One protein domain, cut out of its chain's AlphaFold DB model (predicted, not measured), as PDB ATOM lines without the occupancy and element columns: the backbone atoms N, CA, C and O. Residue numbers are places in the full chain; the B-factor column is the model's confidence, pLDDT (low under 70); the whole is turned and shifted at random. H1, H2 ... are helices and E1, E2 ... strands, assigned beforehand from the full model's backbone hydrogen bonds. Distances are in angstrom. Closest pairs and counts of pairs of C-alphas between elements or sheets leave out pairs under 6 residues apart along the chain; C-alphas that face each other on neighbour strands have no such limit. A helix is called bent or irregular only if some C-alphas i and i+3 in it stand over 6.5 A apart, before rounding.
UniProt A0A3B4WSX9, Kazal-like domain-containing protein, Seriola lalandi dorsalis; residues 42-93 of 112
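Overview. This is residues 42 to 93 of the 112 residues of the protein "Kazal-like domain-containing protein" of Seriola lalandi dorsalis (UniProt A0A3B4WSX9). With little regular structure, the domain is a set of loops about one helix, H1, and a small patch in which strand E1 has the short stretches 61 to 62 and 81 to 82 antiparallel on either side. Residues 42 to 53 arc past H1 to E1, and short H2 ends a tail at the far end. The 52 printed residues hold E1, H1 and H2 in that order, mostly helix, with 18 residues in named elements; the whole is compact, radius of gyration of the C-alphas 10.7 A, spans 33 by 23 by 13 A.

Arrangement. The closest C-alphas of H1, residues 65 to 75, and E1, residues 54 to 56, are those of Gln 65 and Val 54, 6.2 A apart. H2, residues 90 to 93, is apart from H1, and only just apart from E1, closest 8.2 A. In H1 every O i to N i+4 pair is within hydrogen-bond range; H2 is too short for such a pair, and its one O i to N i+3 pair is not within range.

Along the chain. H1 runs 15.4 A from C-alpha 65 at (-0.818, -41.073, -34.913). E1, 6.4 A, begins at C-alpha 54, (1.543, -45.311, -31.076). H2 is irregular, but only just: C-alphas 90 and 93 are 6.6 A apart.

Size, cuts and confidence. The C-alphas farthest apart, of Thr 42 and Lys 91, are 32.9 A apart. The printed part has no cut; the link H1 to H2 is long. Residue 42 and residues 89 to 93 have pLDDT under 70.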
ATOM      1  N   THR A  42     -15.782 -32.195 -38.516       66.81
ATOM      2  CA  THR A  42     -16.004 -33.627 -38.602       66.81
ATOM      3  C   THR A  42     -14.713 -34.289 -38.161       66.81
ATOM      4  O   THR A  42     -13.632 -33.991 -38.662       66.81
ATOM      5  N   CYS A  43     -14.811 -35.220 -37.218       75.75
ATOM      6  CA  CYS A  43     -13.691 -36.063 -36.807       75.75
ATOM      7  C   CYS A  43     -13.419 -37.163 -37.846       75.75
ATOM      8  O   CYS A  43     -13.241 -38.342 -37.521       75.75
ATOM      9  N   TYR A  44     -13.483 -36.786 -39.122       78.38
ATOM     10  CA  TYR A  44     -13.255 -37.643 -40.263       78.38
ATOM     11  C   TYR A  44     -11.979 -37.182 -40.962       78.38
ATOM     12  O   TYR A  44     -11.919 -36.110 -41.556       78.38
ATOM     13  N   ARG A  45     -10.949 -38.019 -40.869       81.81
ATOM     14  CA  ARG A  45      -9.775 -37.982 -41.735       81.81
ATOM     15  C   ARG A  45      -9.593 -39.372 -42.314       81.81
ATOM     16  O   ARG A  45      -9.792 -40.357 -41.600       81.81
ATOM     17  N   ASP A  46      -9.219 -39.427 -43.583       83.88
ATOM     18  CA  ASP A  46      -8.768 -40.666 -44.200       83.88
ATOM     19  C   ASP A  46      -7.343 -40.942 -43.710       83.88
ATOM     20  O   ASP A  46      -6.375 -40.310 -44.140       83.88
ATOM     21  N   CYS A  47      -7.240 -41.795 -42.694       84.00
ATOM     22  CA  CYS A  47      -5.962 -42.253 -42.181       84.00
ATOM     23  C   CYS A  47      -5.607 -43.532 -42.931       84.00
ATOM     24  O   CYS A  47      -6.242 -44.565 -42.714       84.00
ATOM     25  N   GLY A  48      -4.571 -43.469 -43.764       86.56
ATOM     26  CA  GLY A  48      -3.961 -44.667 -44.328       86.56
ATOM     27  C   GLY A  48      -3.448 -45.620 -43.240       86.56
ATOM     28  O   GLY A  48      -3.509 -45.345 -42.034       86.56
ATOM     29  N   TYR A  49      -2.914 -46.753 -43.683       84.00
ATOM     30  CA  TYR A  49      -2.311 -47.759 -42.802       84.00
ATOM     31  C   TYR A  49      -0.805 -47.562 -42.617       84.00
ATOM     32  O   TYR A  49      -0.177 -48.295 -41.861       84.00
ATOM     33  N   ASP A  50      -0.237 -46.554 -43.276       82.88
ATOM     34  CA  ASP A  50       1.172 -46.211 -43.163       82.88
ATOM     35  C   ASP A  50       1.450 -45.503 -41.830       82.88
ATOM     36  O   ASP A  50       0.699 -44.622 -41.392       82.88
ATOM     37  N   GLY A  51       2.539 -45.892 -41.174       84.75
ATOM     38  CA  GLY A  51       3.012 -45.283 -39.935       84.75
ATOM     39  C   GLY A  51       3.394 -46.295 -38.864       84.75
ATOM     40  O   GLY A  51       3.122 -47.487 -38.968       84.75
ATOM     41  N   GLU A  52       4.041 -45.782 -37.822       87.81
ATOM     42  CA  GLU A  52       4.439 -46.573 -36.662       87.81
ATOM     43  C   GLU A  52       3.321 -46.608 -35.611       87.81
ATOM     44  O   GLU A  52       2.660 -45.584 -35.382       87.81
ATOM     45  N   PRO A  53       3.134 -47.745 -34.917       91.00
ATOM     46  CA  PRO A  53       2.138 -47.864 -33.868       91.00
ATOM     47  C   PRO A  53       2.458 -46.932 -32.699       91.00
ATOM     48  O   PRO A  53       3.595 -46.834 -32.236       91.00
ATOM     49  N   VAL A  54       1.426 -46.273 -32.175       92.94
ATOM     50  CA  VAL A  54       1.543 -45.311 -31.076       92.94
ATOM     51  C   VAL A  54       0.724 -45.772 -29.878       92.94
ATOM     52  O   VAL A  54      -0.370 -46.308 -30.032       92.94
ATOM     53  N   CYS A  55       1.246 -45.574 -28.671       94.81
ATOM     54  CA  CYS A  55       0.492 -45.803 -27.443       94.81
ATOM     55  C   CYS A  55      -0.159 -44.490 -27.009       94.81
ATOM     56  O   CYS A  55       0.524 -43.468 -26.927       94.81
ATOM     57  N   GLY A  56      -1.465 -44.500 -26.771       93.75
ATOM     58  CA  GLY A  56      -2.191 -43.364 -26.223       93.75
ATOM     59  C   GLY A  56      -2.134 -43.337 -24.696       93.75
ATOM     60  O   GLY A  56      -1.941 -44.352 -24.030       93.75
ATOM     61  N   SER A  57      -2.322 -42.154 -24.115       93.75
ATOM     62  CA  SER A  57      -2.405 -41.938 -22.663       93.75
ATOM     63  C   SER A  57      -3.617 -42.611 -22.009       93.75
ATOM     64  O   SER A  57      -3.727 -42.628 -20.788       93.75
ATOM     65  N   ASP A  58      -4.535 -43.120 -22.823       91.31
ATOM     66  CA  ASP A  58      -5.657 -43.985 -22.466       91.31
ATOM     67  C   ASP A  58      -5.260 -45.471 -22.350       91.31
ATOM     68  O   ASP A  58      -6.093 -46.307 -22.011       91.31
ATOM     69  N   GLY A  59      -3.990 -45.808 -22.608       90.50
ATOM     70  CA  GLY A  59      -3.468 -47.175 -22.552       90.50
ATOM     71  C   GLY A  59      -3.793 -48.015 -23.790       90.50
ATOM     72  O   GLY A  59      -3.543 -49.224 -23.785       90.50
ATOM     73  N   GLN A  60      -4.328 -47.401 -24.849       91.00
ATOM     74  CA  GLN A  60      -4.672 -48.080 -26.093       91.00
ATOM     75  C   GLN A  60      -3.569 -47.914 -27.146       91.00
ATOM     76  O   GLN A  60      -2.960 -46.854 -27.286       91.00
ATOM     77  N   LEU A  61      -3.302 -48.983 -27.901       91.44
ATOM     78  CA  LEU A  61      -2.395 -48.935 -29.045       91.44
ATOM     79  C   LEU A  61      -3.180 -48.551 -30.305       91.44
ATOM     80  O   LEU A  61      -4.184 -49.183 -30.635       91.44
ATOM     81  N   TYR A  62      -2.688 -47.553 -31.023       91.31
ATOM     82  CA  TYR A  62      -3.224 -47.079 -32.293       91.31
ATOM     83  C   TYR A  62      -2.236 -47.411 -33.410       91.31
ATOM     84  O   TYR A  62      -1.026 -47.345 -33.197       91.31
ATOM     85  N   GLN A  63      -2.731 -47.762 -34.600       90.38
ATOM     86  CA  GLN A  63      -1.864 -48.175 -35.717       90.38
ATOM     87  C   GLN A  63      -0.930 -47.054 -36.179       90.38
ATOM     88  O   GLN A  63       0.186 -47.324 -36.596       90.38
ATOM     89  N   ASN A  64      -1.386 -45.806 -36.080       90.94
ATOM     90  CA  ASN A  64      -0.581 -44.619 -36.315       90.94
ATOM     91  C   ASN A  64      -1.158 -43.424 -35.546       90.94
ATOM     92  O   ASN A  64      -2.252 -43.481 -34.971       90.94
ATOM     93  N   GLN A  65      -0.416 -42.318 -35.560       90.00
ATOM     94  CA  GLN A  65      -0.818 -41.073 -34.913       90.00
ATOM     95  C   GLN A  65      -2.144 -40.515 -35.456       90.00
ATOM     96  O   GLN A  65      -2.960 -40.033 -34.674       90.00
ATOM     97  N   CYS A  66      -2.400 -40.632 -36.762       90.25
ATOM     98  CA  CYS A  66      -3.641 -40.143 -37.369       90.25
ATOM     99  C   CYS A  66      -4.868 -40.840 -36.768       90.25
ATOM    100  O   CYS A  66      -5.829 -40.181 -36.370       90.25
ATOM    101  N   GLN A  67      -4.823 -42.168 -36.633       90.69
ATOM    102  CA  GLN A  67      -5.918 -42.933 -36.035       90.69
ATOM    103  C   GLN A  67      -6.136 -42.577 -34.557       90.69
ATOM    104  O   GLN A  67      -7.286 -42.476 -34.129       90.69
ATOM    105  N   MET A  68      -5.060 -42.329 -33.797       91.81
ATOM    106  CA  MET A  68      -5.153 -41.844 -32.413       91.81
ATOM    107  C   MET A  68      -5.875 -40.492 -32.343       91.81
ATOM    108  O   MET A  68      -6.780 -40.308 -31.532       91.81
ATOM    109  N   GLU A  69      -5.512 -39.550 -33.214       87.31
ATOM    110  CA  GLU A  69      -6.111 -38.213 -33.265       87.31
ATOM    111  C   GLU A  69      -7.580 -38.237 -33.702       87.31
ATOM    112  O   GLU A  69      -8.408 -37.523 -33.134       87.31
ATOM    113  N   VAL A  70      -7.925 -39.075 -34.684       88.06
ATOM    114  CA  VAL A  70      -9.311 -39.270 -35.129       88.06
ATOM    115  C   VAL A  70     -10.155 -39.865 -34.010       88.06
ATOM    116  O   VAL A  70     -11.278 -39.411 -33.789       88.06
ATOM    117  N   PHE A  71      -9.627 -40.853 -33.288       88.50
ATOM    118  CA  PHE A  71     -10.329 -41.446 -32.156       88.50
ATOM    119  C   PHE A  71     -10.526 -40.433 -31.019       88.50
ATOM    120  O   PHE A  71     -11.651 -40.272 -30.547       88.50
ATOM    121  N   ALA A  72      -9.473 -39.697 -30.650       87.81
ATOM    122  CA  ALA A  72      -9.528 -38.616 -29.664       87.81
ATOM    123  C   ALA A  72     -10.614 -37.586 -30.021       87.81
ATOM    124  O   ALA A  72     -11.477 -37.271 -29.202       87.81
ATOM    125  N   CYS A  73     -10.640 -37.148 -31.283       84.81
ATOM    126  CA  CYS A  73     -11.650 -36.224 -31.790       84.81
ATOM    127  C   CYS A  73     -13.065 -36.819 -31.692       84.81
ATOM    128  O   CYS A  73     -13.959 -36.190 -31.131       84.81
ATOM    129  N   ARG A  74     -13.283 -38.045 -32.199       84.12
ATOM    130  CA  ARG A  74     -14.611 -38.693 -32.213       84.12
ATOM    131  C   ARG A  74     -15.176 -38.912 -30.816       84.12
ATOM    132  O   ARG A  74     -16.387 -38.835 -30.641       84.12
ATOM    133  N   ASN A  75     -14.306 -39.208 -29.858       84.56
ATOM    134  CA  ASN A  75     -14.701 -39.479 -28.485       84.56
ATOM    135  C   ASN A  75     -14.740 -38.210 -27.617       84.56
ATOM    136  O   ASN A  75     -15.086 -38.287 -26.441       84.56
ATOM    137  N   GLY A  76     -14.357 -37.049 -28.165       80.25
ATOM    138  CA  GLY A  76     -14.241 -35.802 -27.406       80.25
ATOM    139  C   GLY A  76     -13.217 -35.889 -26.268       80.25
ATOM    140  O   GLY A  76     -13.349 -35.192 -25.263       80.25
ATOM    141  N   THR A  77     -12.217 -36.765 -26.392       81.00
ATOM    142  CA  THR A  77     -11.191 -36.985 -25.370       81.00
ATOM    143  C   THR A  77      -9.842 -36.457 -25.828       81.00
ATOM    144  O   THR A  77      -9.511 -36.424 -27.009       81.00
ATOM    145  N   ARG A  78      -9.006 -36.055 -24.868       84.06
ATOM    146  CA  ARG A  78      -7.627 -35.653 -25.148       84.06
ATOM    147  C   ARG A  78      -6.686 -36.827 -24.916       84.06
ATOM    148  O   ARG A  78      -6.334 -37.115 -23.775       84.06
ATOM    149  N   ILE A  79      -6.235 -37.446 -26.000       89.88
ATOM    150  CA  ILE A  79      -5.254 -38.534 -25.963       89.88
ATOM    151  C   ILE A  79      -3.887 -37.971 -26.331       89.88
ATOM    152  O   ILE A  79      -3.733 -37.281 -27.338       89.88
ATOM    153  N   LYS A  80      -2.889 -38.231 -25.488       91.19
ATOM    154  CA  LYS A  80      -1.489 -37.897 -25.767       91.19
ATOM    155  C   LYS A  80      -0.745 -39.168 -26.126       91.19
ATOM    156  O   LYS A  80      -0.984 -40.199 -25.507       91.19
ATOM    157  N   GLN A  81       0.189 -39.081 -27.060       93.00
ATOM    158  CA  GLN A  81       1.123 -40.173 -27.278       93.00
ATOM    159  C   GLN A  81       1.992 -40.356 -26.025       93.00
ATOM    160  O   GLN A  81       2.521 -39.390 -25.470       93.00
ATOM    161  N   VAL A  82       2.135 -41.600 -25.591       93.75
ATOM    162  CA  VAL A  82       2.998 -42.020 -24.490       93.75
ATOM    163  C   VAL A  82       3.940 -43.135 -24.970       93.75
ATOM    164  O   VAL A  82       3.721 -43.717 -26.035       93.75
ATOM    165  N   PRO A  83       5.021 -43.440 -24.227       91.00
ATOM    166  CA  PRO A  83       5.904 -44.556 -24.547       91.00
ATOM    167  C   PRO A  83       5.153 -45.875 -24.767       91.00
ATOM    168  O   PRO A  83       4.282 -46.232 -23.975       91.00
ATOM    169  N   LEU A  84       5.550 -46.651 -25.784       87.94
ATOM    170  CA  LEU A  84       4.939 -47.954 -26.100       87.94
ATOM    171  C   LEU A  84       4.967 -48.940 -24.923       87.94
ATOM    172  O   LEU A  84       4.122 -49.828 -24.853       87.94
ATOM    173  N   SER A  85       5.896 -48.767 -23.980       86.31
ATOM    174  CA  SER A  85       5.967 -49.552 -22.744       86.31
ATOM    175  C   SER A  85       4.732 -49.421 -21.848       86.31
ATOM    176  O   SER A  85       4.525 -50.278 -20.993       86.31
ATOM    177  N   GLN A  86       3.917 -48.380 -22.033       87.81
ATOM    178  CA  GLN A  86       2.694 -48.141 -21.264       87.81
ATOM    179  C   GLN A  86       1.481 -48.889 -21.836       87.81
ATOM    180  O   GLN A  86       0.473 -49.015 -21.147       87.81
ATOM    181  N   CYS A  87       1.586 -49.437 -23.054       88.62
ATOM    182  CA  CYS A  87       0.530 -50.228 -23.679       88.62
ATOM    183  C   CYS A  87       0.885 -51.729 -23.674       88.62
ATOM    184  O   CYS A  87       1.935 -52.119 -24.196       88.62
ATOM    185  N   PRO A  88      -0.004 -52.615 -23.184       73.56
ATOM    186  CA  PRO A  88       0.269 -54.054 -23.097       73.56
ATOM    187  C   PRO A  88       0.345 -54.754 -24.469       73.56
ATOM    188  O   PRO A  88       0.965 -55.809 -24.595       73.56
ATOM    189  N   HIS A  89      -0.232 -54.156 -25.518       63.66
ATOM    190  CA  HIS A  89      -0.367 -54.767 -26.847       63.66
ATOM    191  C   HIS A  89       0.788 -54.508 -27.824       63.66
ATOM    192  O   HIS A  89       0.814 -55.101 -28.902       63.66
ATOM    193  N   SER A  90       1.802 -53.720 -27.452       58.38
ATOM    194  CA  SER A  90       3.016 -53.559 -28.278       58.38
ATOM    195  C   SER A  90       3.774 -54.884 -28.474       58.38
ATOM    196  O   SER A  90       4.512 -55.041 -29.444       58.38
ATOM    197  N   LYS A  91       3.549 -55.869 -27.597       51.50
ATOM    198  CA  LYS A  91       4.193 -57.182 -27.685       51.50
ATOM    199  C   LYS A  91       3.398 -58.197 -28.512       51.50
ATOM    200  O   LYS A  91       4.007 -59.110 -29.042       51.50
ATOM    201  N   SER A  92       2.083 -58.056 -28.703       53.66
ATOM    202  CA  SER A  92       1.292 -59.107 -29.369       53.66
ATOM    203  C   SER A  92       1.434 -59.144 -30.895       53.66
ATOM    204  O   SER A  92       1.223 -60.199 -31.477       53.66
ATOM    205  N   SER A  93       1.831 -58.046 -31.551       53.16
ATOM    206  CA  SER A  93       2.042 -58.054 -33.013       53.16
ATOM    207  C   SER A  93       3.422 -58.594 -33.414       53.16
ATOM    208  O   SER A  93       3.535 -59.353 -34.370       53.16
TER     209      SER A  93